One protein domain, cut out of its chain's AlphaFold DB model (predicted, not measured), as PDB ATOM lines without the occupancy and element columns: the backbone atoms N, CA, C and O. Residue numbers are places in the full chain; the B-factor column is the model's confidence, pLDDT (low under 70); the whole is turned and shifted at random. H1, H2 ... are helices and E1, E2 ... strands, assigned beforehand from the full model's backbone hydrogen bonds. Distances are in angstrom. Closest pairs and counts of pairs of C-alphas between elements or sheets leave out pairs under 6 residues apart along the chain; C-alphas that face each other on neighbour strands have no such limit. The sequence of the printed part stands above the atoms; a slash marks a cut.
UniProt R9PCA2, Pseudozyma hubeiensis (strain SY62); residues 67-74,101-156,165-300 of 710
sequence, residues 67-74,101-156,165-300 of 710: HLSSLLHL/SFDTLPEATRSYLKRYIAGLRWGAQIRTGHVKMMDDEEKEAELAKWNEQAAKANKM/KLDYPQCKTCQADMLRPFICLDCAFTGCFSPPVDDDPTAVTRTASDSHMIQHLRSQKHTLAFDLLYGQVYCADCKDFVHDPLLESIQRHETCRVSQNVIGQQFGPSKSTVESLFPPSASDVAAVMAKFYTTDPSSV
ATOM      1  N   HIS A  67      26.329  64.556 130.839       80.06
ATOM      2  CA  HIS A  67      24.888  64.536 131.129       80.06
ATOM      3  C   HIS A  67      24.598  64.011 132.532       80.06
ATOM      4  O   HIS A  67      23.802  64.600 133.264       80.06
ATOM      5  N   LEU A  68      25.286  62.938 132.932       83.94
ATOM      6  CA  LEU A  68      25.168  62.406 134.282       83.94
ATOM      7  C   LEU A  68      25.720  63.407 135.309       83.94
ATOM      8  O   LEU A  68      25.080  63.637 136.327       83.94
ATOM      9  N   SER A  69      26.837  64.078 135.010       82.88
ATOM     10  CA  SER A  69      27.386  65.156 135.844       82.88
ATOM     11  C   SER A  69      26.381  66.278 136.085       82.88
ATOM     12  O   SER A  69      26.212  66.723 137.219       82.88
ATOM     13  N   SER A  70      25.706  66.735 135.027       83.19
ATOM     14  CA  SER A  70      24.684  67.778 135.113       83.19
ATOM     15  C   SER A  70      23.457  67.304 135.891       83.19
ATOM     16  O   SER A  70      22.977  68.035 136.753       83.19
ATOM     17  N   LEU A  71      22.987  66.075 135.646       82.19
ATOM     18  CA  LEU A  71      21.855  65.473 136.357       82.19
ATOM     19  C   LEU A  71      22.131  65.288 137.857       82.19
ATOM     20  O   LEU A  71      21.229  65.425 138.684       82.19
ATOM     21  N   LEU A  72      23.376  64.973 138.213       81.44
ATOM     22  CA  LEU A  72      23.835  64.832 139.593       81.44
ATOM     23  C   LEU A  72      24.291  66.168 140.212       81.44
ATOM     24  O   LEU A  72      24.695  66.187 141.372       81.44
ATOM     25  N   HIS A  73      24.216  67.281 139.470       74.38
ATOM     26  CA  HIS A  73      24.653  68.618 139.895       74.38
ATOM     27  C   HIS A  73      26.111  68.692 140.390       74.38
ATOM     28  O   HIS A  73      26.463  69.509 141.245       74.38
ATOM     29  N   LEU A  74      26.992  67.866 139.826       67.62
ATOM     30  CA  LEU A  74      28.414  67.850 140.158       67.62
ATOM     31  C   LEU A  74      29.088  69.075 139.517       67.62
ATOM     32  O   LEU A  74      29.252  69.127 138.299       67.62
ATOM     33  N   SER A 101      18.835  63.704 154.403       72.44
ATOM     34  CA  SER A 101      19.875  64.301 153.552       72.44
ATOM     35  C   SER A 101      19.574  64.054 152.065       72.44
ATOM     36  O   SER A 101      19.643  64.968 151.245       72.44
ATOM     37  N   PHE A 102      19.084  62.859 151.723       81.19
ATOM     38  CA  PHE A 102      18.638  62.523 150.372       81.19
ATOM     39  C   PHE A 102      17.481  63.403 149.874       81.19
ATOM     40  O   PHE A 102      17.377  63.645 148.672       81.19
ATOM     41  N   ASP A 103      16.623  63.904 150.765       80.00
ATOM     42  CA  ASP A 103      15.469  64.725 150.390       80.00
ATOM     43  C   ASP A 103      15.833  66.159 150.010       80.00
ATOM     44  O   ASP A 103      15.033  66.841 149.372       80.00
ATOM     45  N   THR A 104      17.053  66.591 150.333       80.62
ATOM     46  CA  THR A 104      17.580  67.897 149.919       80.62
ATOM     47  C   THR A 104      18.159  67.889 148.497       80.62
ATOM     48  O   THR A 104      18.462  68.950 147.952       80.62
ATOM     49  N   LEU A 105      18.288  66.712 147.866       82.25
ATOM     50  CA  LEU A 105      18.696  66.600 146.465       82.25
ATOM     51  C   LEU A 105      17.599  67.115 145.516       82.25
ATOM     52  O   LEU A 105      16.408  66.943 145.796       82.25
ATOM     53  N   PRO A 106      17.973  67.657 144.342       86.62
ATOM     54  CA  PRO A 106      17.012  68.047 143.315       86.62
ATOM     55  C   PRO A 106      16.088  66.891 142.914       86.62
ATOM     56  O   PRO A 106      16.507  65.735 142.824       86.62
ATOM     57  N   GLU A 107      14.818  67.199 142.639       85.62
ATOM     58  CA  GLU A 107      13.788  66.180 142.384       85.62
ATOM     59  C   GLU A 107      14.147  65.243 141.224       85.62
ATOM     60  O   GLU A 107      13.969  64.030 141.325       85.62
ATOM     61  N   ALA A 108      14.723  65.791 140.151       84.31
ATOM     62  CA  ALA A 108      15.189  65.012 139.008       84.31
ATOM     63  C   ALA A 108      16.259  63.984 139.419       84.31
ATOM     64  O   ALA A 108      16.146  62.803 139.083       84.31
ATOM     65  N   THR A 109      17.243  64.402 140.220       86.25
ATOM     66  CA  THR A 109      18.301  63.539 140.763       86.25
ATOM     67  C   THR A 109      17.722  62.450 141.666       86.25
ATOM     68  O   THR A 109      18.058  61.274 141.514       86.25
ATOM     69  N   ARG A 110      16.803  62.803 142.576       87.88
ATOM     70  CA  ARG A 110      16.148  61.835 143.474       87.88
ATOM     71  C   ARG A 110      15.359  60.790 142.698       87.88
ATOM     72  O   ARG A 110      15.471  59.599 142.986       87.88
ATOM     73  N   SER A 111      14.564  61.233 141.727       88.06
ATOM     74  CA  SER A 111      13.757  60.364 140.869       88.06
ATOM     75  C   SER A 111      14.640  59.403 140.072       88.06
ATOM     76  O   SER A 111      14.395  58.194 140.075       88.06
ATOM     77  N   TYR A 112      15.728  59.911 139.489       89.50
ATOM     78  CA  TYR A 112      16.702  59.113 138.753       89.50
ATOM     79  C   TYR A 112      17.349  58.025 139.624       89.50
ATOM     80  O   TYR A 112      17.278  56.841 139.292       89.50
ATOM     81  N   LEU A 113      17.909  58.395 140.783       90.12
ATOM     82  CA  LEU A 113      18.544  57.439 141.698       90.12
ATOM     83  C   LEU A 113      17.540  56.400 142.219       90.12
ATOM     84  O   LEU A 113      17.857  55.212 142.288       90.12
ATOM     85  N   LYS A 114      16.302  56.813 142.531       89.19
ATOM     86  CA  LYS A 114      15.221  55.897 142.932       89.19
ATOM     87  C   LYS A 114      14.878  54.899 141.823       89.19
ATOM     88  O   LYS A 114      14.711  53.716 142.121       89.19
ATOM     89  N   ARG A 115      14.792  55.342 140.563       89.81
ATOM     90  CA  ARG A 115      14.532  54.467 139.405       89.81
ATOM     91  C   ARG A 115      15.679  53.497 139.155       89.81
ATOM     92  O   ARG A 115      15.413  52.316 138.963       89.81
ATOM     93  N   TYR A 116      16.925  53.954 139.243       91.62
ATOM     94  CA  TYR A 116      18.106  53.095 139.135       91.62
ATOM     95  C   TYR A 116      18.126  52.014 140.230       91.62
ATOM     96  O   TYR A 116      18.237  50.825 139.935       91.62
ATOM     97  N   ILE A 117      17.900  52.398 141.492       90.62
ATOM     98  CA  ILE A 117      17.791  51.463 142.626       90.62
ATOM     99  C   ILE A 117      16.650  50.455 142.417       90.62
ATOM    100  O   ILE A 117      16.819  49.259 142.659       90.62
ATOM    101  N   ALA A 118      15.478  50.919 141.976       88.62
ATOM    102  CA  ALA A 118      14.347  50.043 141.689       88.62
ATOM    103  C   ALA A 118      14.666  49.066 140.547       88.62
ATOM    104  O   ALA A 118      14.368  47.879 140.668       88.62
ATOM    105  N   GLY A 119      15.331  49.545 139.493       88.88
ATOM    106  CA  GLY A 119      15.812  48.736 138.379       88.88
ATOM    107  C   GLY A 119      16.773  47.638 138.832       88.88
ATOM    108  O   GLY A 119      16.582  46.484 138.463       88.88
ATOM    109  N   LEU A 120      17.746  47.948 139.697       89.75
ATOM    110  CA  LEU A 120      18.678  46.957 140.254       89.75
ATOM    111  C   LEU A 120      17.962  45.841 141.027       89.75
ATOM    112  O   LEU A 120      18.297  44.665 140.870       89.75
ATOM    113  N   ARG A 121      16.958  46.196 141.838       87.25
ATOM    114  CA  ARG A 121      16.146  45.230 142.600       87.25
ATOM    115  C   ARG A 121      15.286  44.368 141.693       87.25
ATOM    116  O   ARG A 121      15.166  43.169 141.918       87.25
ATOM    117  N   TRP A 122      14.686  44.981 140.681       85.75
ATOM    118  CA  TRP A 122      13.864  44.282 139.706       85.75
ATOM    119  C   TRP A 122      14.718  43.315 138.869       85.75
ATOM    120  O   TRP A 122      14.393  42.139 138.743       85.75
ATOM    121  N   GLY A 123      15.896  43.764 138.443       86.12
ATOM    122  CA  GLY A 123      16.932  42.940 137.833       86.12
ATOM    123  C   GLY A 123      17.391  41.766 138.693       86.12
ATOM    124  O   GLY A 123      17.583  40.661 138.188       86.12
ATOM    125  N   ALA A 124      17.524  41.972 140.007       83.25
ATOM    126  CA  ALA A 124      17.841  40.893 140.938       83.25
ATOM    127  C   ALA A 124      16.773  39.792 140.918       83.25
ATOM    128  O   ALA A 124      17.144  38.628 140.907       83.25
ATOM    129  N   GLN A 125      15.486  40.143 140.824       81.62
ATOM    130  CA  GLN A 125      14.399  39.161 140.710       81.62
ATOM    131  C   GLN A 125      14.484  38.329 139.422       81.62
ATOM    132  O   GLN A 125      14.138  37.151 139.447       81.62
ATOM    133  N   ILE A 126      14.970  38.904 138.313       81.44
ATOM    134  CA  ILE A 126      15.242  38.116 137.102       81.44
ATOM    135  C   ILE A 126      16.398  37.147 137.341       81.44
ATOM    136  O   ILE A 126      16.291  35.961 137.046       81.44
ATOM    137  N   ARG A 127      17.514  37.646 137.888       80.06
ATOM    138  CA  ARG A 127      18.716  36.829 138.117       80.06
ATOM    139  C   ARG A 127      18.471  35.683 139.099       80.06
ATOM    140  O   ARG A 127      19.077  34.634 138.943       80.06
ATOM    141  N   THR A 128      17.593  35.878 140.083       74.81
ATOM    142  CA  THR A 128      17.182  34.841 141.043       74.81
ATOM    143  C   THR A 128      16.025  33.976 140.534       74.81
ATOM    144  O   THR A 128      15.396  33.285 141.329       74.81
ATOM    145  N   GLY A 129      15.653  34.066 139.252       73.38
ATOM    146  CA  GLY A 129      14.600  33.244 138.642       73.38
ATOM    147  C   GLY A 129      13.172  33.528 139.127       73.38
ATOM    148  O   GLY A 129      12.234  32.893 138.654       73.38
ATOM    149  N   HIS A 130      12.975  34.500 140.024       75.44
ATOM    150  CA  HIS A 130      11.648  34.893 140.513       75.44
ATOM    151  C   HIS A 130      10.795  35.531 139.407       75.44
ATOM    152  O   HIS A 130       9.568  35.457 139.443       75.44
ATOM    153  N   VAL A 131      11.451  36.163 138.429       78.75
ATOM    154  CA  VAL A 131      10.850  36.634 137.179       78.75
ATOM    155  C   VAL A 131      11.569  35.937 136.030       78.75
ATOM    156  O   VAL A 131      12.731  36.227 135.757       78.75
ATOM    157  N   LYS A 132      10.880  35.028 135.342       78.69
ATOM    158  CA  LYS A 132      11.418  34.282 134.199       78.69
ATOM    159  C   LYS A 132      10.530  34.436 132.969       78.69
ATOM    160  O   LYS A 132       9.343  34.741 133.089       78.69
ATOM    161  N   MET A 133      11.122  34.221 131.798       79.38
ATOM    162  CA  MET A 133      10.353  33.995 130.577       79.38
ATOM    163  C   MET A 133       9.599  32.673 130.743       79.38
ATOM    164  O   MET A 133      10.170  31.694 131.219       79.38
ATOM    165  N   MET A 134       8.313  32.686 130.422       78.88
ATOM    166  CA  MET A 134       7.429  31.525 130.450       78.88
ATOM    167  C   MET A 134       6.622  31.572 129.164       78.88
ATOM    168  O   MET A 134       6.168  32.656 128.773       78.88
ATOM    169  N   ASP A 135       6.433  30.426 128.528       82.44
ATOM    170  CA  ASP A 135       5.431  30.302 127.479       82.44
ATOM    171  C   ASP A 135       4.014  30.362 128.080       82.44
ATOM    172  O   ASP A 135       3.813  30.521 129.293       82.44
ATOM    173  N   ASP A 136       3.007  30.340 127.214       81.69
ATOM    174  CA  ASP A 136       1.624  30.493 127.650       81.69
ATOM    175  C   ASP A 136       1.120  29.259 128.416       81.69
ATOM    176  O   ASP A 136       0.391  29.417 129.400       81.69
ATOM    177  N   GLU A 137       1.607  28.062 128.078       86.12
ATOM    178  CA  GLU A 137       1.296  26.813 128.784       86.12
ATOM    179  C   GLU A 137       1.847  26.829 130.224       86.12
ATOM    180  O   GLU A 137       1.119  26.566 131.188       86.12
ATOM    181  N   GLU A 138       3.107  27.234 130.413       82.94
ATOM    182  CA  GLU A 138       3.738  27.417 131.722       82.94
ATOM    183  C   GLU A 138       3.013  28.487 132.551       82.94
ATOM    184  O   GLU A 138       2.775  28.306 133.753       82.94
ATOM    185  N   LYS A 139       2.627  29.614 131.931       79.81
ATOM    186  CA  LYS A 139       1.883  30.693 132.610       79.81
ATOM    187  C   LYS A 139       0.529  30.214 133.122       79.81
ATOM    188  O   LYS A 139       0.120  30.652 134.211       79.81
ATOM    189  N   GLU A 140      -0.170  29.402 132.336       84.50
ATOM    190  CA  GLU A 140      -1.454  28.803 132.691       84.50
ATOM    191  C   GLU A 140      -1.291  27.769 133.807       84.50
ATOM    192  O   GLU A 140      -2.004  27.846 134.812       84.50
ATOM    193  N   ALA A 141      -0.294  26.885 133.709       84.62
ATOM    194  CA  ALA A 141       0.017  25.902 134.743       84.62
ATOM    195  C   ALA A 141       0.343  26.568 136.094       84.62
ATOM    196  O   ALA A 141      -0.207  26.193 137.134       84.62
ATOM    197  N   GLU A 142       1.173  27.615 136.102       80.56
ATOM    198  CA  GLU A 142       1.492  28.384 137.312       80.56
ATOM    199  C   GLU A 142       0.273  29.140 137.873       80.56
ATOM    200  O   GLU A 142       0.110  29.280 139.089       80.56
ATOM    201  N   LEU A 143      -0.621  29.635 137.006       81.75
ATOM    202  CA  LEU A 143      -1.891  30.232 137.433       81.75
ATOM    203  C   LEU A 143      -2.815  29.192 138.080       81.75
ATOM    204  O   LEU A 143      -3.392  29.484 139.130       81.75
ATOM    205  N   ALA A 144      -2.920  27.995 137.505       84.88
ATOM    206  CA  ALA A 144      -3.715  26.903 138.054       84.88
ATOM    207  C   ALA A 144      -3.201  26.475 139.438       84.88
ATOM    208  O   ALA A 144      -3.982  26.439 140.393       84.88
ATOM    209  N   LYS A 145      -1.882  26.272 139.585       84.94
ATOM    210  CA  LYS A 145      -1.243  25.953 140.874       84.94
ATOM    211  C   LYS A 145      -1.522  27.021 141.933       84.94
ATOM    212  O   LYS A 145      -1.885  26.691 143.063       84.94
ATOM    213  N   TRP A 146      -1.388  28.305 141.585       81.56
ATOM    214  CA  TRP A 146      -1.663  29.394 142.528       81.56
ATOM    215  C   TRP A 146      -3.139  29.439 142.942       81.56
ATOM    216  O   TRP A 146      -3.433  29.586 144.129       81.56
ATOM    217  N   ASN A 147      -4.067  29.277 141.992       84.38
ATOM    218  CA  ASN A 147      -5.504  29.240 142.276       84.38
ATOM    219  C   ASN A 147      -5.857  28.081 143.222       84.38
ATOM    220  O   ASN A 147      -6.622  28.266 144.171       84.38
ATOM    221  N   GLU A 148      -5.260  26.905 143.017       86.62
ATOM    222  CA  GLU A 148      -5.436  25.750 143.900       86.62
ATOM    223  C   GLU A 148      -4.885  26.021 145.311       86.62
ATOM    224  O   GLU A 148      -5.557  25.755 146.313       86.62
ATOM    225  N   GLN A 149      -3.687  26.606 145.417       83.12
ATOM    226  CA  GLN A 149      -3.083  26.986 146.699       83.12
ATOM    227  C   GLN A 149      -3.910  28.045 147.439       83.12
ATOM    228  O   GLN A 149      -4.120  27.929 148.649       83.12
ATOM    229  N   ALA A 150      -4.424  29.049 146.727       84.19
ATOM    230  CA  ALA A 150      -5.300  30.070 147.286       84.19
ATOM    231  C   ALA A 150      -6.620  29.461 147.789       84.19
ATOM    232  O   ALA A 150      -7.063  29.775 148.895       84.19
ATOM    233  N   ALA A 151      -7.210  28.525 147.037       84.44
ATOM    234  CA  ALA A 151      -8.402  27.793 147.461       84.44
ATOM    235  C   ALA A 151      -8.144  26.948 148.724       84.44
ATOM    236  O   ALA A 151      -8.968  26.944 149.641       84.44
ATOM    237  N   LYS A 152      -6.985  26.277 148.817       85.19
ATOM    238  CA  LYS A 152      -6.562  25.535 150.021       85.19
ATOM    239  C   LYS A 152      -6.358  26.462 151.226       85.19
ATOM    240  O   LYS A 152      -6.819  26.145 152.320       85.19
ATOM    241  N   ALA A 153      -5.719  27.617 151.041       82.19
ATOM    242  CA  ALA A 153      -5.497  28.598 152.105       82.19
ATOM    243  C   ALA A 153      -6.808  29.221 152.619       82.19
ATOM    244  O   ALA A 153      -6.987  29.329 153.834       82.19
ATOM    245  N   ASN A 154      -7.748  29.531 151.719       82.25
ATOM    246  CA  ASN A 154      -9.083  30.015 152.078       82.25
ATOM    247  C   ASN A 154      -9.883  28.970 152.866       82.25
ATOM    248  O   ASN A 154     -10.507  29.317 153.866       82.25
ATOM    249  N   LYS A 155      -9.814  27.683 152.488       84.31
ATOM    250  CA  LYS A 155     -10.424  26.588 153.267       84.31
ATOM    251  C   LYS A 155      -9.846  26.466 154.684       84.31
ATOM    252  O   LYS A 155     -10.553  26.044 155.588       84.31
ATOM    253  N   MET A 156      -8.584  26.851 154.881       82.31
ATOM    254  CA  MET A 156      -7.900  26.845 156.182       82.31
ATOM    255  C   MET A 156      -7.997  28.184 156.940       82.31
ATOM    256  O   MET A 156      -7.307  28.358 157.944       82.31
ATOM    257  N   LYS A 165       2.141  39.098 139.952       57.12
ATOM    258  CA  LYS A 165       2.726  38.525 138.738       57.12
ATOM    259  C   LYS A 165       3.515  39.657 138.076       57.12
ATOM    260  O   LYS A 165       2.920  40.578 137.531       57.12
ATOM    261  N   LEU A 166       4.827  39.685 138.288       64.50
ATOM    262  CA  LEU A 166       5.708  40.541 137.501       64.50
ATOM    263  C   LEU A 166       6.081  39.725 136.273       64.50
ATOM    264  O   LEU A 166       6.844  38.771 136.390       64.50
ATOM    265  N   ASP A 167       5.468  40.049 135.141       74.25
ATOM    266  CA  ASP A 167       5.799  39.402 133.876       74.25
ATOM    267  C   ASP A 167       7.190  39.848 133.407       74.25
ATOM    268  O   ASP A 167       7.677  40.933 133.756       74.25
ATOM    269  N   TYR A 168       7.840  38.986 132.627       82.50
ATOM    270  CA  TYR A 168       9.117  39.317 132.015       82.50
ATOM    271  C   TYR A 168       8.919  40.460 130.990       82.50
ATOM    272  O   TYR A 168       7.969  40.425 130.210       82.50
ATOM    273  N   PRO A 169       9.764  41.504 130.987       83.62
ATOM    274  CA  PRO A 169       9.573  42.710 130.206       83.62
ATOM    275  C   PRO A 169       9.815  42.404 128.739       83.62
ATOM    276  O   PRO A 169      10.903  41.991 128.337       83.62
ATOM    277  N   GLN A 170       8.801  42.695 127.941       87.69
ATOM    278  CA  GLN A 170       8.856  42.608 126.492       87.69
ATOM    279  C   GLN A 170       9.214  43.959 125.887       87.69
ATOM    280  O   GLN A 170       8.997  45.025 126.486       87.69
ATOM    281  N   CYS A 171       9.816  43.927 124.701       89.81
ATOM    282  CA  CYS A 171      10.079  45.157 123.971       89.81
ATOM    283  C   CYS A 171       8.745  45.797 123.584       89.81
ATOM    284  O   CYS A 171       7.952  45.186 122.877       89.81
ATOM    285  N   LYS A 172       8.513  47.057 123.966       90.75
ATOM    286  CA  LYS A 172       7.248  47.733 123.651       90.75
ATOM    287  C   LYS A 172       6.975  47.845 122.142       90.75
ATOM    288  O   LYS A 172       5.816  47.918 121.744       90.75
ATOM    289  N   THR A 173       8.017  47.865 121.314       90.12
ATOM    290  CA  THR A 173       7.884  48.038 119.861       90.12
ATOM    291  C   THR A 173       7.676  46.716 119.126       90.12
ATOM    292  O   THR A 173       6.700  46.594 118.397       90.12
ATOM    293  N   CYS A 174       8.554  45.723 119.312       88.50
ATOM    294  CA  CYS A 174       8.454  44.442 118.595       88.50
ATOM    295  C   CYS A 174       7.795  43.309 119.388       88.50
ATOM    296  O   CYS A 174       7.631  42.229 118.838       88.50
ATOM    297  N   GLN A 175       7.459  43.526 120.663       87.38
ATOM    298  CA  GLN A 175       6.859  42.529 121.566       87.38
ATOM    299  C   GLN A 175       7.691  41.250 121.761       87.38
ATOM    300  O   GLN A 175       7.223  40.294 122.362       87.38
ATOM    301  N   ALA A 176       8.946  41.243 121.306       81.62
ATOM    302  CA  ALA A 176       9.850  40.128 121.526       81.62
ATOM    303  C   ALA A 176      10.262  40.043 123.001       81.62
ATOM    304  O   ALA A 176      10.543  41.068 123.645       81.62
ATOM    305  N   ASP A 177      10.374  38.810 123.492       78.69
ATOM    306  CA  ASP A 177      11.023  38.510 124.760       78.69
ATOM    307  C   ASP A 177      12.516  38.835 124.658       78.69
ATOM    308  O   ASP A 177      13.229  38.414 123.741       78.69
ATOM    309  N   MET A 178      12.997  39.666 125.577       80.75
ATOM    310  CA  MET A 178      14.337  40.232 125.488       80.75
ATOM    311  C   MET A 178      15.289  39.481 126.406       80.75
ATOM    312  O   MET A 178      15.235  39.677 127.608       80.75
ATOM    313  N   LEU A 179      16.257  38.738 125.868       78.69
ATOM    314  CA  LEU A 179      17.296  38.098 126.697       78.69
ATOM    315  C   LEU A 179      18.072  39.090 127.582       78.69
ATOM    316  O   LEU A 179      18.599  38.706 128.620       78.69
ATOM    317  N   ARG A 180      18.151  40.360 127.166       84.38
ATOM    318  CA  ARG A 180      18.748  41.466 127.922       84.38
ATOM    319  C   ARG A 180      17.812  42.683 127.879       84.38
ATOM    320  O   ARG A 180      17.897  43.476 126.937       84.38
ATOM    321  N   PRO A 181      16.884  42.819 128.839       86.31
ATOM    322  CA  PRO A 181      15.887  43.878 128.832       86.31
ATOM    323  C   PRO A 181      16.472  45.216 129.294       86.31
ATOM    324  O   PRO A 181      17.080  45.313 130.361       86.31
ATOM    325  N   PHE A 182      16.233  46.265 128.505       91.81
ATOM    326  CA  PHE A 182      16.565  47.640 128.870       91.81
ATOM    327  C   PHE A 182      15.306  48.435 129.207       91.81
ATOM    328  O   PHE A 182      14.269  48.291 128.551       91.81
ATOM    329  N   ILE A 183      15.432  49.335 130.183       92.81
ATOM    330  CA  ILE A 183      14.422  50.348 130.510       92.81
ATOM    331  C   ILE A 183      14.979  51.751 130.313       92.81
ATOM    332  O   ILE A 183      16.156  52.009 130.555       92.81
ATOM    333  N   CYS A 184      14.128  52.679 129.893       93.88
ATOM    334  CA  CYS A 184      14.463  54.095 129.917       93.88
ATOM    335  C   CYS A 184      14.479  54.596 131.371       93.88
ATOM    336  O   CYS A 184      13.607  54.239 132.162       93.88
ATOM    337  N   LEU A 185      15.452  55.431 131.741       91.69
ATOM    338  CA  LEU A 185      15.474  56.037 133.079       91.69
ATOM    339  C   LEU A 185      14.578  57.281 133.177       91.69
ATOM    340  O   LEU A 185      14.151  57.635 134.277       91.69
ATOM    341  N   ASP A 186      14.188  57.865 132.040       90.12
ATOM    342  CA  ASP A 186      13.319  59.045 131.954       90.12
ATOM    343  C   ASP A 186      11.819  58.688 131.869       90.12
ATOM    344  O   ASP A 186      10.971  59.437 132.365       90.12
ATOM    345  N   CYS A 187      11.454  57.490 131.394       92.06
ATOM    346  CA  CYS A 187      10.056  57.040 131.321       92.06
ATOM    347  C   CYS A 187       9.883  55.517 131.482       92.06
ATOM    348  O   CYS A 187      10.846  54.778 131.611       92.06
ATOM    349  N   ALA A 188       8.641  55.023 131.432       89.75
ATOM    350  CA  ALA A 188       8.319  53.598 131.590       89.75
ATOM    351  C   ALA A 188       8.544  52.735 130.322       89.75
ATOM    352  O   ALA A 188       7.920  51.687 130.171       89.75
ATOM    353  N   PHE A 189       9.368  53.180 129.368       93.12
ATOM    354  CA  PHE A 189       9.607  52.446 128.122       93.12
ATOM    355  C   PHE A 189      10.582  51.280 128.326       93.12
ATOM    356  O   PHE A 189      11.678  51.473 128.854       93.12
ATOM    357  N   THR A 190      10.203  50.093 127.848       92.25
ATOM    358  CA  THR A 190      11.048  48.896 127.729       92.25
ATOM    359  C   THR A 190      11.393  48.651 126.263       92.25
ATOM    360  O   THR A 190      10.529  48.722 125.385       92.25
ATOM    361  N   GLY A 191      12.652  48.339 125.969       90.81
ATOM    362  CA  GLY A 191      13.109  48.211 124.586       90.81
ATOM    363  C   GLY A 191      14.236  47.212 124.422       90.81
ATOM    364  O   GLY A 191      15.089  47.090 125.302       90.81
ATOM    365  N   CYS A 192      14.251  46.519 123.280       89.00
ATOM    366  CA  CYS A 192      15.399  45.711 122.906       89.00
ATOM    367  C   CYS A 192      16.589  46.637 122.652       89.00
ATOM    368  O   CYS A 192      16.437  47.773 122.183       89.00
ATOM    369  N   PHE A 193      17.773  46.145 122.994       86.75
ATOM    370  CA  PHE A 193      19.007  46.895 122.863       86.75
ATOM    371  C   PHE A 193      20.000  46.103 122.023       86.75
ATOM    372  O   PHE A 193      20.297  44.941 122.297       86.75
ATOM    373  N   SER A 194      20.507  46.737 120.977       77.69
ATOM    374  CA  SER A 194      21.629  46.254 120.174       77.69
ATOM    375  C   SER A 194      22.520  47.465 119.911       77.69
ATOM    376  O   SER A 194      22.089  48.385 119.212       77.69
ATOM    377  N   PRO A 195      23.682  47.567 120.580       63.53
ATOM    378  CA  PRO A 195      24.558  48.705 120.370       63.53
ATOM    379  C   PRO A 195      25.085  48.670 118.928       63.53
ATOM    380  O   PRO A 195      25.242  47.582 118.373       63.53
ATOM    381  N   PRO A 196      25.354  49.831 118.312       57.31
ATOM    382  CA  PRO A 196      26.067  49.866 117.045       57.31
ATOM    383  C   PRO A 196      27.455  49.255 117.264       57.31
ATOM    384  O   PRO A 196      28.235  49.774 118.059       57.31
ATOM    385  N   VAL A 197      27.725  48.121 116.621       58.06
ATOM    386  CA  VAL A 197      29.069  47.548 116.559       58.06
ATOM    387  C   VAL A 197      29.680  48.053 115.261       58.06
ATOM    388  O   VAL A 197      29.176  47.730 114.186       58.06
ATOM    389  N   ASP A 198      30.718  48.872 115.365       56.00
ATOM    390  CA  ASP A 198      31.598  49.140 114.237       56.00
ATOM    391  C   ASP A 198      32.507  47.895 114.087       56.00
ATOM    392  O   ASP A 198      33.167  47.497 115.044       56.00
ATOM    393  N   ASP A 199      32.480  47.259 112.911       53.00
ATOM    394  CA  ASP A 199      33.380  46.186 112.433       53.00
ATOM    395  C   ASP A 199      33.157  44.714 112.884       53.00
ATOM    396  O   ASP A 199      33.907  44.168 113.688       53.00
ATOM    397  N   ASP A 200      32.217  44.007 112.231       47.25
ATOM    398  CA  ASP A 200      32.415  42.621 111.734       47.25
ATOM    399  C   ASP A 200      31.372  42.293 110.631       47.25
ATOM    400  O   ASP A 200      30.185  42.150 110.934       47.25
ATOM    401  N   PRO A 201      31.763  42.158 109.347       46.00
ATOM    402  CA  PRO A 201      30.843  41.834 108.252       46.00
ATOM    403  C   PRO A 201      30.342  40.375 108.252       46.00
ATOM    404  O   PRO A 201      29.555  40.013 107.378       46.00
ATOM    405  N   THR A 202      30.790  39.526 109.187       49.66
ATOM    406  CA  THR A 202      30.371  38.114 109.288       49.66
ATOM    407  C   THR A 202      29.429  37.816 110.452       49.66
ATOM    408  O   THR A 202      28.798  36.757 110.475       49.66
ATOM    409  N   ALA A 203      29.259  38.754 111.383       49.03
ATOM    410  CA  ALA A 203      28.175  38.696 112.347       49.03
ATOM    411  C   ALA A 203      26.880  39.170 111.671       49.03
ATOM    412  O   ALA A 203      26.887  40.129 110.901       49.03
ATOM    413  N   VAL A 204      25.751  38.526 111.968       47.50
ATOM    414  CA  VAL A 204      24.412  39.054 111.662       47.50
ATOM    415  C   VAL A 204      24.264  40.370 112.440       47.50
ATOM    416  O   VAL A 204      23.835  40.387 113.595       47.50
ATOM    417  N   THR A 205      24.760  41.468 111.873       44.09
ATOM    418  CA  THR A 205      24.952  42.738 112.571       44.09
ATOM    419  C   THR A 205      23.606  43.429 112.711       44.09
ATOM    420  O   THR A 205      23.071  44.009 111.771       44.09
ATOM    421  N   ARG A 206      23.042  43.362 113.923       53.41
ATOM    422  CA  ARG A 206      21.933  44.227 114.337       53.41
ATOM    423  C   ARG A 206      22.450  45.661 114.372       53.41
ATOM    424  O   ARG A 206      23.246  46.033 115.230       53.41
ATOM    425  N   THR A 207      22.029  46.446 113.398       55.69
ATOM    426  CA  THR A 207      22.374  47.855 113.222       55.69
ATOM    427  C   THR A 207      21.700  48.730 114.289       55.69
ATOM    428  O   THR A 207      20.792  48.296 114.999       55.69
ATOM    429  N   ALA A 208      22.070  50.015 114.387       54.94
ATOM    430  CA  ALA A 208      21.358  50.972 115.248       54.94
ATOM    431  C   ALA A 208      19.853  51.098 114.910       54.94
ATOM    432  O   ALA A 208      19.069  51.524 115.761       54.94
ATOM    433  N   SER A 209      19.448  50.726 113.689       61.34
ATOM    434  CA  SER A 209      18.048  50.598 113.263       61.34
ATOM    435  C   SER A 209      17.302  49.464 113.962       61.34
ATOM    436  O   SER A 209      16.085  49.529 114.037       61.34
ATOM    437  N   ASP A 210      17.992  48.478 114.529       68.25
ATOM    438  CA  ASP A 210      17.364  47.299 115.140       68.25
ATOM    439  C   ASP A 210      17.183  47.452 116.663       68.25
ATOM    440  O   ASP A 210      16.552  46.628 117.328       68.25
ATOM    441  N   SER A 211      17.722  48.533 117.238       85.94
ATOM    442  CA  SER A 211      17.649  48.837 118.668       85.94
ATOM    443  C   SER A 211      16.510  49.804 118.976       85.94
ATOM    444  O   SER A 211      16.666  51.030 118.927       85.94
ATOM    445  N   HIS A 212      15.354  49.260 119.357       90.81
ATOM    446  CA  HIS A 212      14.185  50.063 119.726       90.81
ATOM    447  C   HIS A 212      14.435  50.960 120.943       90.81
ATOM    448  O   HIS A 212      13.838  52.033 121.035       90.81
ATOM    449  N   MET A 213      15.334  50.578 121.857       92.00
ATOM    450  CA  MET A 213      15.732  51.462 122.954       92.00
ATOM    451  C   MET A 213      16.477  52.699 122.434       92.00
ATOM    452  O   MET A 213      16.126  53.817 122.798       92.00
ATOM    453  N   ILE A 214      17.451  52.539 121.534       89.88
ATOM    454  CA  ILE A 214      18.194  53.682 120.973       89.88
ATOM    455  C   ILE A 214      17.262  54.589 120.158       89.88
ATOM    456  O   ILE A 214      17.333  55.815 120.274       89.88
ATOM    457  N   GLN A 215      16.350  54.010 119.371       90.19
ATOM    458  CA  GLN A 215      15.329  54.777 118.649       90.19
ATOM    459  C   GLN A 215      14.409  55.558 119.597       90.19
ATOM    460  O   GLN A 215      14.093  56.725 119.343       90.19
ATOM    461  N   HIS A 216      13.991  54.941 120.703       93.75
ATOM    462  CA  HIS A 216      13.187  55.599 121.726       93.75
ATOM    463  C   HIS A 216      13.925  56.789 122.350       93.75
ATOM    464  O   HIS A 216      13.371  57.886 122.382       93.75
ATOM    465  N   LEU A 217      15.181  56.598 122.773       92.69
ATOM    466  CA  LEU A 217      15.996  57.668 123.356       92.69
ATOM    467  C   LEU A 217      16.110  58.863 122.397       92.69
ATOM    468  O   LEU A 217      15.841  59.998 122.783       92.69
ATOM    469  N   ARG A 218      16.376  58.605 121.109       89.88
ATOM    470  CA  ARG A 218      16.445  59.655 120.077       89.88
ATOM    471  C   ARG A 218      15.105  60.357 119.843       89.88
ATOM    472  O   ARG A 218      15.060  61.583 119.804       89.88
ATOM    473  N   SER A 219      14.020  59.601 119.672       92.12
ATOM    474  CA  SER A 219      12.704  60.159 119.317       92.12
ATOM    475  C   SER A 219      12.056  60.949 120.454       92.12
ATOM    476  O   SER A 219      11.415  61.965 120.199       92.12
ATOM    477  N   GLN A 220      12.235  60.511 121.703       93.88
ATOM    478  CA  GLN A 220      11.689  61.176 122.890       93.88
ATOM    479  C   GLN A 220      12.664  62.174 123.527       93.88
ATOM    480  O   GLN A 220      12.304  62.833 124.497       93.88
ATOM    481  N   LYS A 221      13.887  62.306 122.987       91.12
ATOM    482  CA  LYS A 221      14.984  63.092 123.580       91.12
ATOM    483  C   LYS A 221      15.294  62.672 125.025       91.12
ATOM    484  O   LYS A 221      15.624  63.503 125.866       91.12
ATOM    485  N   HIS A 222      15.163  61.378 125.302       92.62
ATOM    486  CA  HIS A 222      15.620  60.773 126.549       92.62
ATOM    487  C   HIS A 222      17.098  60.419 126.426       92.62
ATOM    488  O   HIS A 222      17.588  60.120 125.336       92.62
ATOM    489  N   THR A 223      17.814  60.440 127.542       90.94
ATOM    490  CA  THR A 223      19.288  60.415 127.513       90.94
ATOM    491  C   THR A 223      19.866  59.096 127.996       90.94
ATOM    492  O   THR A 223      20.860  58.618 127.446       90.94
ATOM    493  N   LEU A 224      19.237  58.481 128.998       92.19
ATOM    494  CA  LEU A 224      19.806  57.349 129.720       92.19
ATOM    495  C   LEU A 224      18.889  56.125 129.661       92.19
ATOM    496  O   LEU A 224      17.677  56.200 129.900       92.19
ATOM    497  N   ALA A 225      19.491  54.973 129.385       93.00
ATOM    498  CA  ALA A 225      18.852  53.669 129.491       93.00
ATOM    499  C   ALA A 225      19.609  52.784 130.479       93.00
ATOM    500  O   ALA A 225      20.824  52.878 130.614       93.00
ATOM    501  N   PHE A 226      18.882  51.916 131.166       93.31
ATOM    502  CA  PHE A 226      19.403  51.029 132.193       93.31
ATOM    503  C   PHE A 226      19.203  49.573 131.802       93.31
ATOM    504  O   PHE A 226      18.105  49.155 131.431       93.31
ATOM    505  N   ASP A 227      20.282  48.812 131.925       92.06
ATOM    506  CA  ASP A 227      20.305  47.371 131.766       92.06
ATOM    507  C   ASP A 227      19.885  46.684 133.065       92.06
ATOM    508  O   ASP A 227      20.601  46.709 134.070       92.06
ATOM    509  N   LEU A 228      18.737  46.013 133.024       88.69
ATOM    510  CA  LEU A 228      18.172  45.340 134.188       88.69
ATOM    511  C   LEU A 228      19.021  44.148 134.653       88.69
ATOM    512  O   LEU A 228      19.020  43.835 135.841       88.69
ATOM    513  N   LEU A 229      19.775  43.485 133.772       85.00
ATOM    514  CA  LEU A 229      20.547  42.303 134.158       85.00
ATOM    515  C   LEU A 229      21.882  42.661 134.790       85.00
ATOM    516  O   LEU A 229      22.196  42.141 135.864       85.00
ATOM    517  N   TYR A 230      22.649  43.546 134.155       87.25
ATOM    518  CA  TYR A 230      24.004  43.873 134.606       87.25
ATOM    519  C   TYR A 230      24.100  45.183 135.385       87.25
ATOM    520  O   TYR A 230      25.164  45.484 135.919       87.25
ATOM    521  N   GLY A 231      23.018  45.956 135.479       89.69
ATOM    522  CA  GLY A 231      23.002  47.229 136.194       89.69
ATOM    523  C   GLY A 231      23.744  48.363 135.481       89.69
ATOM    524  O   GLY A 231      23.990  49.401 136.083       89.69
ATOM    525  N   GLN A 232      24.124  48.172 134.218       91.19
ATOM    526  CA  GLN A 232      24.882  49.155 133.447       91.19
ATOM    527  C   GLN A 232      23.961  50.262 132.926       91.19
ATOM    528  O   GLN A 232      22.805  50.011 132.577       91.19
ATOM    529  N   VAL A 233      24.479  51.487 132.831       92.00
ATOM    530  CA  VAL A 233      23.748  52.630 132.272       92.00
ATOM    531  C   VAL A 233      24.341  52.986 130.919       92.00
ATOM    532  O   VAL A 233      25.535  53.222 130.819       92.00
ATOM    533  N   TYR A 234      23.515  53.038 129.882       91.81
ATOM    534  CA  TYR A 234      23.889  53.509 128.553       91.81
ATOM    535  C   TYR A 234      23.477  54.969 128.372       91.81
ATOM    536  O   TYR A 234      22.345  55.334 128.701       91.81
ATOM    537  N   CYS A 235      24.366  55.785 127.807       90.75
ATOM    538  CA  CYS A 235      24.083  57.170 127.447       90.75
ATOM    539  C   CYS A 235      23.960  57.324 125.930       90.75
ATOM    540  O   CYS A 235      24.888  57.005 125.187       90.75
ATOM    541  N   ALA A 236      22.823  57.854 125.474       88.12
ATOM    542  CA  ALA A 236      22.543  58.071 124.056       88.12
ATOM    543  C   ALA A 236      23.507  59.069 123.398       88.12
ATOM    544  O   ALA A 236      23.855  58.893 122.229       88.12
ATOM    545  N   ASP A 237      23.951  60.080 124.147       86.69
ATOM    546  CA  ASP A 237      24.813  61.150 123.641       86.69
ATOM    547  C   ASP A 237      26.288  60.730 123.610       86.69
ATOM    548  O   ASP A 237      26.973  60.944 122.610       86.69
ATOM    549  N   CYS A 238      26.765  60.047 124.661       86.81
ATOM    550  CA  CYS A 238      28.101  59.435 124.672       86.81
ATOM    551  C   CYS A 238      28.205  58.251 123.703       86.81
ATOM    552  O   CYS A 238      29.304  57.892 123.294       86.81
ATOM    553  N   LYS A 239      27.061  57.645 123.358       86.75
ATOM    554  CA  LYS A 239      26.940  56.386 122.615       86.75
ATOM    555  C   LYS A 239      27.677  55.217 123.273       86.75
ATOM    556  O   LYS A 239      28.037  54.265 122.589       86.75
ATOM    557  N   ASP A 240      27.834  55.267 124.590       87.31
ATOM    558  CA  ASP A 240      28.611  54.304 125.366       87.31
ATOM    559  C   ASP A 240      27.976  54.056 126.744       87.31
ATOM    560  O   ASP A 240      27.087  54.799 127.193       87.31
ATOM    561  N   PHE A 241      28.420  52.995 127.410       89.06
ATOM    562  CA  PHE A 241      28.092  52.717 128.797       89.06
ATOM    563  C   PHE A 241      28.837  53.672 129.733       89.06
ATOM    564  O   PHE A 241      30.037  53.905 129.627       89.06
ATOM    565  N   VAL A 242      28.094  54.243 130.674       88.44
ATOM    566  CA  VAL A 242      28.592  55.209 131.644       88.44
ATOM    567  C   VAL A 242      28.927  54.492 132.941       88.44
ATOM    568  O   VAL A 242      28.063  53.886 133.576       88.44
ATOM    569  N   HIS A 243      30.180  54.637 133.359       86.50
ATOM    570  CA  HIS A 243      30.674  54.191 134.654       86.50
ATOM    571  C   HIS A 243      30.812  55.397 135.579       86.50
ATOM    572  O   HIS A 243      31.574  56.324 135.302       86.50
ATOM    573  N   ASP A 244      30.035  55.401 136.659       86.88
ATOM    574  CA  ASP A 244      30.016  56.484 137.636       86.88
ATOM    575  C   ASP A 244      30.225  55.934 139.058       86.88
ATOM    576  O   ASP A 244      29.523  54.995 139.452       86.88
ATOM    577  N   PRO A 245      31.154  56.505 139.850       85.81
ATOM    578  CA  PRO A 245      31.470  56.016 141.192       85.81
ATOM    579  C   PRO A 245      30.278  55.924 142.154       85.81
ATOM    580  O   PRO A 245      30.226  55.003 142.979       85.81
ATOM    581  N   LEU A 246      29.310  56.846 142.069       87.81
ATOM    582  CA  LEU A 246      28.102  56.807 142.894       87.81
ATOM    583  C   LEU A 246      27.188  55.661 142.446       87.81
ATOM    584  O   LEU A 246      26.735  54.880 143.287       87.81
ATOM    585  N   LEU A 247      26.948  55.515 141.140       89.44
ATOM    586  CA  LEU A 247      26.127  54.419 140.605       89.44
ATOM    587  C   LEU A 247      26.733  53.042 140.887       89.44
ATOM    588  O   LEU A 247      26.002  52.115 141.249       89.44
ATOM    589  N   GLU A 248      28.055  52.911 140.795       86.69
ATOM    590  CA  GLU A 248      28.767  51.694 141.181       86.69
ATOM    591  C   GLU A 248      28.632  51.406 142.679       86.69
ATOM    592  O   GLU A 248      28.414  50.262 143.075       86.69
ATOM    593  N   SER A 249      28.722  52.432 143.530       86.19
ATOM    594  CA  SER A 249      28.549  52.283 144.980       86.19
ATOM    595  C   SER A 249      27.129  51.835 145.336       86.19
ATOM    596  O   SER A 249      26.954  50.929 146.153       86.19
ATOM    597  N   ILE A 250      26.117  52.399 144.670       88.88
ATOM    598  CA  ILE A 250      24.716  51.973 144.789       88.88
ATOM    599  C   ILE A 250      24.545  50.522 144.332       88.88
ATOM    600  O   ILE A 250      23.914  49.729 145.032       88.88
ATOM    601  N   GLN A 251      25.119  50.158 143.183       87.88
ATOM    602  CA  GLN A 251      25.040  48.803 142.648       87.88
ATOM    603  C   GLN A 251      25.694  47.781 143.578       87.88
ATOM    604  O   GLN A 251      25.088  46.744 143.854       87.88
ATOM    605  N   ARG A 252      26.895  48.068 144.101       81.75
ATOM    606  CA  ARG A 252      27.569  47.222 145.100       81.75
ATOM    607  C   ARG A 252      26.709  47.071 146.348       81.75
ATOM    608  O   ARG A 252      26.526  45.952 146.816       81.75
ATOM    609  N   HIS A 253      26.141  48.172 146.845       83.06
ATOM    610  CA  HIS A 253      25.265  48.135 148.010       83.06
ATOM    611  C   HIS A 253      24.055  47.230 147.757       83.06
ATOM    612  O   HIS A 253      23.885  46.280 148.507       83.06
ATOM    613  N   GLU A 254      23.268  47.458 146.694       84.06
ATOM    614  CA  GLU A 254      22.084  46.645 146.348       84.06
ATOM    615  C   GLU A 254      22.425  45.174 146.056       84.06
ATOM    616  O   GLU A 254      21.659  44.296 146.441       84.06
ATOM    617  N   THR A 255      23.579  44.885 145.447       76.06
ATOM    618  CA  THR A 255      24.032  43.503 145.192       76.06
ATOM    619  C   THR A 255      24.364  42.761 146.487       76.06
ATOM    620  O   THR A 255      24.085  41.572 146.603       76.06
ATOM    621  N   CYS A 256      24.925  43.460 147.476       67.62
ATOM    622  CA  CYS A 256      25.259  42.898 148.784       67.62
ATOM    623  C   CYS A 256      24.092  42.938 149.785       67.62
ATOM    624  O   CYS A 256      24.268  42.552 150.944       67.62
ATOM    625  N   ARG A 257      22.902  43.420 149.396       68.94
ATOM    626  CA  ARG A 257      21.749  43.415 150.306       68.94
ATOM    627  C   ARG A 257      21.252  41.997 150.499       68.94
ATOM    628  O   ARG A 257      20.833  41.328 149.560       68.94
ATOM    629  N   VAL A 258      21.220  41.577 151.754       53.12
ATOM    630  CA  VAL A 258      20.586  40.325 152.154       53.12
ATOM    631  C   VAL A 258      19.081  40.567 152.280       53.12
ATOM    632  O   VAL A 258      18.643  41.541 152.897       53.12
ATOM    633  N   SER A 259      18.272  39.692 151.678       51.34
ATOM    634  CA  SER A 259      16.820  39.704 151.878       51.34
ATOM    635  C   SER A 259      16.511  39.468 153.359       51.34
ATOM    636  O   SER A 259      17.011  38.512 153.947       51.34
ATOM    637  N   GLN A 260      15.667  40.313 153.966       45.09
ATOM    638  CA  GLN A 260      15.336  40.267 155.403       45.09
ATOM    639  C   GLN A 260      14.772  38.914 155.883       45.09
ATOM    640  O   GLN A 260      14.737  38.661 157.083       45.09
ATOM    641  N   ASN A 261      14.349  38.039 154.965       44.19
ATOM    642  CA  ASN A 261      13.724  36.754 155.280       44.19
ATOM    643  C   ASN A 261      14.715  35.583 155.435       44.19
ATOM    644  O   ASN A 261      14.279  34.468 155.712       44.19
ATOM    645  N   VAL A 262      16.026  35.797 155.261       46.03
ATOM    646  CA  VAL A 262      17.034  34.741 155.456       46.03
ATOM    647  C   VAL A 262      17.472  34.720 156.922       46.03
ATOM    648  O   VAL A 262      18.315  35.502 157.361       46.03
ATOM    649  N   ILE A 263      16.871  33.820 157.699       36.91
ATOM    650  CA  ILE A 263      17.239  33.576 159.098       36.91
ATOM    651  C   ILE A 263      18.657  32.979 159.127       36.91
ATOM    652  O   ILE A 263      18.882  31.898 158.593       36.91
ATOM    653  N   GLY A 264      19.610  33.686 159.749       44.62
ATOM    654  CA  GLY A 264      20.933  33.142 160.095       44.62
ATOM    655  C   GLY A 264      22.166  33.816 159.479       44.62
ATOM    656  O   GLY A 264      23.272  33.365 159.758       44.62
ATOM    657  N   GLN A 265      22.042  34.883 158.679       45.66
ATOM    658  CA  GLN A 265      23.212  35.607 158.149       45.66
ATOM    659  C   GLN A 265      23.014  37.129 158.155       45.66
ATOM    660  O   GLN A 265      22.571  37.720 157.174       45.66
ATOM    661  N   GLN A 266      23.371  37.781 159.262       45.91
ATOM    662  CA  GLN A 266      23.369  39.245 159.392       45.91
ATOM    663  C   GLN A 266      24.665  39.881 158.856       45.91
ATOM    664  O   GLN A 266      25.295  40.680 159.540       45.91
ATOM    665  N   PHE A 267      25.079  39.548 157.634       46.66
ATOM    666  CA  PHE A 267      26.193  40.246 156.984       46.66
ATOM    667  C   PHE A 267      25.685  40.968 155.742       46.66
ATOM    668  O   PHE A 267      25.710  40.454 154.631       46.66
ATOM    669  N   GLY A 268      25.153  42.165 155.978       46.16
ATOM    670  CA  GLY A 268      24.656  43.087 154.968       46.16
ATOM    671  C   GLY A 268      23.981  44.291 155.635       46.16
ATOM    672  O   GLY A 268      23.475  44.167 156.753       46.16
ATOM    673  N   PRO A 269      23.974  45.470 154.997       50.16
ATOM    674  CA  PRO A 269      23.338  46.655 155.558       50.16
ATOM    675  C   PRO A 269      21.826  46.423 155.708       50.16
ATOM    676  O   PRO A 269      21.110  46.207 154.729       50.16
ATOM    677  N   SER A 270      21.333  46.470 156.951       54.66
ATOM    678  CA  SER A 270      19.900  46.373 157.274       54.66
ATOM    679  C   SER A 270      19.118  47.623 156.853       54.66
ATOM    680  O   SER A 270      17.908  47.561 156.625       54.66
ATOM    681  N   LYS A 271      19.829  48.748 156.728       64.75
ATOM    682  CA  LYS A 271      19.317  50.051 156.306       64.75
ATOM    683  C   LYS A 271      18.962  50.068 154.822       64.75
ATOM    684  O   LYS A 271      19.451  49.270 154.019       64.75
ATOM    685  N   SER A 272      18.095  51.002 154.433       76.25
ATOM    686  CA  SER A 272      17.848  51.240 153.008       76.25
ATOM    687  C   SER A 272      19.127  51.748 152.327       76.25
ATOM    688  O   SER A 272      19.929  52.430 152.954       76.25
ATOM    689  N   THR A 273      19.334  51.439 151.041       82.38
ATOM    690  CA  THR A 273      20.508  51.932 150.285       82.38
ATOM    691  C   THR A 273      20.643  53.443 150.323       82.38
ATOM    692  O   THR A 273      21.749  53.956 150.438       82.38
ATOM    693  N   VAL A 274      19.509  54.143 150.279       83.94
ATOM    694  CA  VAL A 274      19.472  55.595 150.426       83.94
ATOM    695  C   VAL A 274      19.996  55.991 151.802       83.94
ATOM    696  O   VAL A 274      20.966  56.725 151.870       83.94
ATOM    697  N   GLU A 275      19.460  55.428 152.882       80.88
ATOM    698  CA  GLU A 275      19.890  55.753 154.251       80.88
ATOM    699  C   GLU A 275      21.358  55.374 154.532       80.88
ATOM    700  O   GLU A 275      22.039  56.034 155.312       80.88
ATOM    701  N   SER A 276      21.867  54.303 153.913       81.94
ATOM    702  CA  SER A 276      23.258  53.881 154.102       81.94
ATOM    703  C   SER A 276      24.255  54.791 153.386       81.94
ATOM    704  O   SER A 276      25.352  55.000 153.900       81.94
ATOM    705  N   LEU A 277      23.914  55.279 152.192       82.81
ATOM    706  CA  LEU A 277      24.801  56.120 151.381       82.81
ATOM    707  C   LEU A 277      24.597  57.617 151.662       82.81
ATOM    708  O   LEU A 277      25.534  58.399 151.529       82.81
ATOM    709  N   PHE A 278      23.398  57.992 152.105       83.31
ATOM    710  CA  PHE A 278      22.959  59.342 152.446       83.31
ATOM    711  C   PHE A 278      22.385  59.340 153.871       83.31
ATOM    712  O   PHE A 278      21.168  59.377 154.055       83.31
ATOM    713  N   PRO A 279      23.237  59.232 154.906       79.19
ATOM    714  CA  PRO A 279      22.759  59.128 156.276       79.19
ATOM    715  C   PRO A 279      22.078  60.432 156.722       79.19
ATOM    716  O   PRO A 279      22.630  61.511 156.500       79.19
ATOM    717  N   PRO A 280      20.946  60.366 157.447       67.94
ATOM    718  CA  PRO A 280      20.197  61.549 157.886       67.94
ATOM    719  C   PRO A 280      20.965  62.435 158.883       67.94
ATOM    720  O   PRO A 280      20.568  63.563 159.147       67.94
ATOM    721  N   SER A 281      22.075  61.942 159.446       68.06
ATOM    722  CA  SER A 281      22.990  62.719 160.291       68.06
ATOM    723  C   SER A 281      23.964  63.600 159.500       68.06
ATOM    724  O   SER A 281      24.717  64.358 160.108       68.06
ATOM    725  N   ALA A 282      24.023  63.470 158.172       67.69
ATOM    726  CA  ALA A 282      24.869  64.307 157.334       67.69
ATOM    727  C   ALA A 282      24.170  65.641 157.048       67.69
ATOM    728  O   ALA A 282      23.159  65.685 156.355       67.69
ATOM    729  N   SER A 283      24.733  66.732 157.568       61.75
ATOM    730  CA  SER A 283      24.212  68.087 157.360       61.75
ATOM    731  C   SER A 283      24.537  68.669 155.981       61.75
ATOM    732  O   SER A 283      23.897  69.632 155.572       61.75
ATOM    733  N   ASP A 284      25.521  68.109 155.269       77.56
ATOM    734  CA  ASP A 284      25.996  68.615 153.978       77.56
ATOM    735  C   ASP A 284      25.996  67.516 152.904       77.56
ATOM    736  O   ASP A 284      26.846  66.621 152.881       77.56
ATOM    737  N   VAL A 285      25.033  67.601 151.986       76.06
ATOM    738  CA  VAL A 285      24.889  66.672 150.858       76.06
ATOM    739  C   VAL A 285      25.987  66.826 149.820       76.06
ATOM    740  O   VAL A 285      26.373  65.829 149.210       76.06
ATOM    741  N   ALA A 286      26.544  68.026 149.646       75.44
ATOM    742  CA  ALA A 286      27.675  68.216 148.750       75.44
ATOM    743  C   ALA A 286      28.897  67.452 149.275       75.44
ATOM    744  O   ALA A 286      29.576  66.780 148.502       75.44
ATOM    745  N   ALA A 287      29.118  67.453 150.594       77.25
ATOM    746  CA  ALA A 287      30.161  66.647 151.224       77.25
ATOM    747  C   ALA A 287      29.891  65.134 151.125       77.25
ATOM    748  O   ALA A 287      30.832  64.360 150.945       77.25
ATOM    749  N   VAL A 288      28.631  64.687 151.221       80.50
ATOM    750  CA  VAL A 288      28.268  63.271 151.007       80.50
ATOM    751  C   VAL A 288      28.544  62.848 149.567       80.50
ATOM    752  O   VAL A 288      29.201  61.832 149.356       80.50
ATOM    753  N   MET A 289      28.109  63.643 148.587       80.44
ATOM    754  CA  MET A 289      28.359  63.384 147.169       80.44
ATOM    755  C   MET A 289      29.857  63.404 146.852       80.44
ATOM    756  O   MET A 289      30.358  62.494 146.196       80.44
ATOM    757  N   ALA A 290      30.600  64.385 147.373       80.44
ATOM    758  CA  ALA A 290      32.032  64.532 147.128       80.44
ATOM    759  C   ALA A 290      32.835  63.282 147.514       80.44
ATOM    760  O   ALA A 290      33.767  62.933 146.794       80.44
ATOM    761  N   LYS A 291      32.445  62.556 148.574       82.62
ATOM    762  CA  LYS A 291      33.130  61.324 149.014       82.62
ATOM    763  C   LYS A 291      33.225  60.252 147.928       82.62
ATOM    764  O   LYS A 291      34.193  59.502 147.923       82.62
ATOM    765  N   PHE A 292      32.252  60.178 147.017       84.00
ATOM    766  CA  PHE A 292      32.273  59.206 145.918       84.00
ATOM    767  C   PHE A 292      33.253  59.593 144.805       84.00
ATOM    768  O   PHE A 292      33.757  58.721 144.103       84.00
ATOM    769  N   TYR A 293      33.541  60.887 144.658       82.25
ATOM    770  CA  TYR A 293      34.381  61.441 143.591       82.25
ATOM    771  C   TYR A 293      35.765  61.875 144.082       82.25
ATOM    772  O   TYR A 293      36.615  62.261 143.285       82.25
ATOM    773  N   THR A 294      36.018  61.823 145.387       78.75
ATOM    774  CA  THR A 294      37.350  61.988 145.969       78.75
ATOM    775  C   THR A 294      37.962  60.623 146.196       78.75
ATOM    776  O   THR A 294      37.363  59.779 146.863       78.75
ATOM    777  N   THR A 295      39.168  60.398 145.691       68.44
ATOM    778  CA  THR A 295      39.855  59.134 145.934       68.44
ATOM    779  C   THR A 295      41.299  59.354 146.337       68.44
ATOM    780  O   THR A 295      42.024  60.144 145.726       68.44
ATOM    781  N   ASP A 296      41.710  58.639 147.384       62.38
ATOM    782  CA  ASP A 296      43.107  58.551 147.782       62.38
ATOM    783  C   ASP A 296      43.846  57.667 146.762       62.38
ATOM    784  O   ASP A 296      43.473  56.502 146.596       62.38
ATOM    785  N   PRO A 297      44.888  58.165 146.074       57.62
ATOM    786  CA  PRO A 297      45.709  57.353 145.179       57.62
ATOM    787  C   PRO A 297      46.269  56.077 145.824       57.62
ATOM    788  O   PRO A 297      46.508  55.106 145.111       57.62
ATOM    789  N   SER A 298      46.440  56.044 147.153       56.22
ATOM    790  CA  SER A 298      46.851  54.840 147.891       56.22
ATOM    791  C   SER A 298      45.785  53.731 147.874       56.22
ATOM    792  O   SER A 298      46.109  52.547 147.933       56.22
ATOM    793  N   SER A 299      44.509  54.103 147.730       56.38
ATOM    794  CA  SER A 299      43.368  53.182 147.677       56.38
ATOM    795  C   SER A 299      43.090  52.635 146.271       56.38
ATOM    796  O   SER A 299      42.424  51.607 146.135       56.38
ATOM    797  N   VAL A 300      43.636  53.279 145.228       53.22
ATOM    798  CA  VAL A 300      43.501  52.884 143.812       53.22
ATOM    799  C   VAL A 300      44.848  52.405 143.293       53.22
ATOM    800  O   VAL A 300      45.432  52.948 142.359       53.22
TER     801      VAL A 300
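What this domain is: This is residues 67 to 74, 101 to 156 and 165 to 300 of the 710 residues of a protein of Pseudozyma hubeiensis (strain SY62) (UniProt R9PCA2). A small, twisted four-stranded sheet has the long helix H3 over one face and the short helix H5 over the other; away from the sheet, H6 packs slantwise on H3, and H7 and H8 pack on H6, with the short H2 next to H8. H4 makes a far arm, of which residues 144 to 155 stick out; residues 199 to 204 and 295 to 300 stick out too. The 200 printed residues run H1 H2 H3 H4 E1 H5 E2 E3 E4 H6 H7 H8, with the antiparallel sheet in the order E1 E2 E3 E4. The class is mixed, with only 97 residues in named elements. It is only just loose, close to compact, with a radius of gyration of the C-alphas of 20.2 A and spans of 57 by 55 by 33 A.

Where its parts are: H1, residues 67 to 71, begins with C-alpha 67 at (24.888, 64.536, 131.129). H2 is residues 101 to 104. H3, residues 107 to 127, is 30.1 A long, and H4, residues 136 to 155, is 28.6 A. E1 is residues 182 to 184, H5 212 to 220, E2 224 to 227, E3 233 to 235 and E4 240 to 242. H6, residues 245 to 255, is 15.1 A long; H7 is residues 273 to 277. H8, residues 285 to 293, is 13.0 A long and ends with C-alpha 293 at (34.381, 61.441, 143.591).

How they stand to each other: E2, E3 and E4 form a meander, each strand the antiparallel neighbour of the one before, with hairpins E2 and E3, and E3 and E4. N 183 and O 226 of E1 and E2 are 3.0 A apart, N 234 and O 225 of E2 and E3 2.8 A, and N 242 and O 233 of E3 and E4 2.8 A, within hydrogen-bond range. H3 and H5 lie on opposite faces, at heights over the sheet of 10.0 A and 8.9 A. H1 only grazes the sheet, with residues 67 to 68. The hub H6 touches H3 at a steep tilt of 39 degrees, the same way; H3 touches H6 with its residues 117 to 124 alone, and the closest C-alphas, those of Leu 120 and Glu 254, are 7.0 A apart. H6 touches H7, with C-alphas 253 and 273 6.5 A apart at the closest, and H8, about perpendicular at 88 degrees, with C-alphas 246 and 292 5.7 A apart at the closest. H2 and H8 only just touch, with 3 pairs of C-alphas within 8 A; the closest are those of Ser 101 and Val 285, 6.2 A. H4 touches no helix. Every O i to N i+4 pair is within hydrogen-bond range in H1, H3, H4, H5, H6 and H7, and 3 of 5 in H8; H2 is too short for such a pair.

The domain as a whole: The farthest C-alphas, Lys 155 and Pro 297, are 64.5 A apart. Residues 75 to 100 and 157 to 164 are not printed; the C-alpha gaps are 16.3 A and 23.5 A. The links E1 to H5 and H6 to H7 are long. The model's mean pLDDT over the printed part is 78.5; residues under 70 include 195 to 210 and 256 to 271.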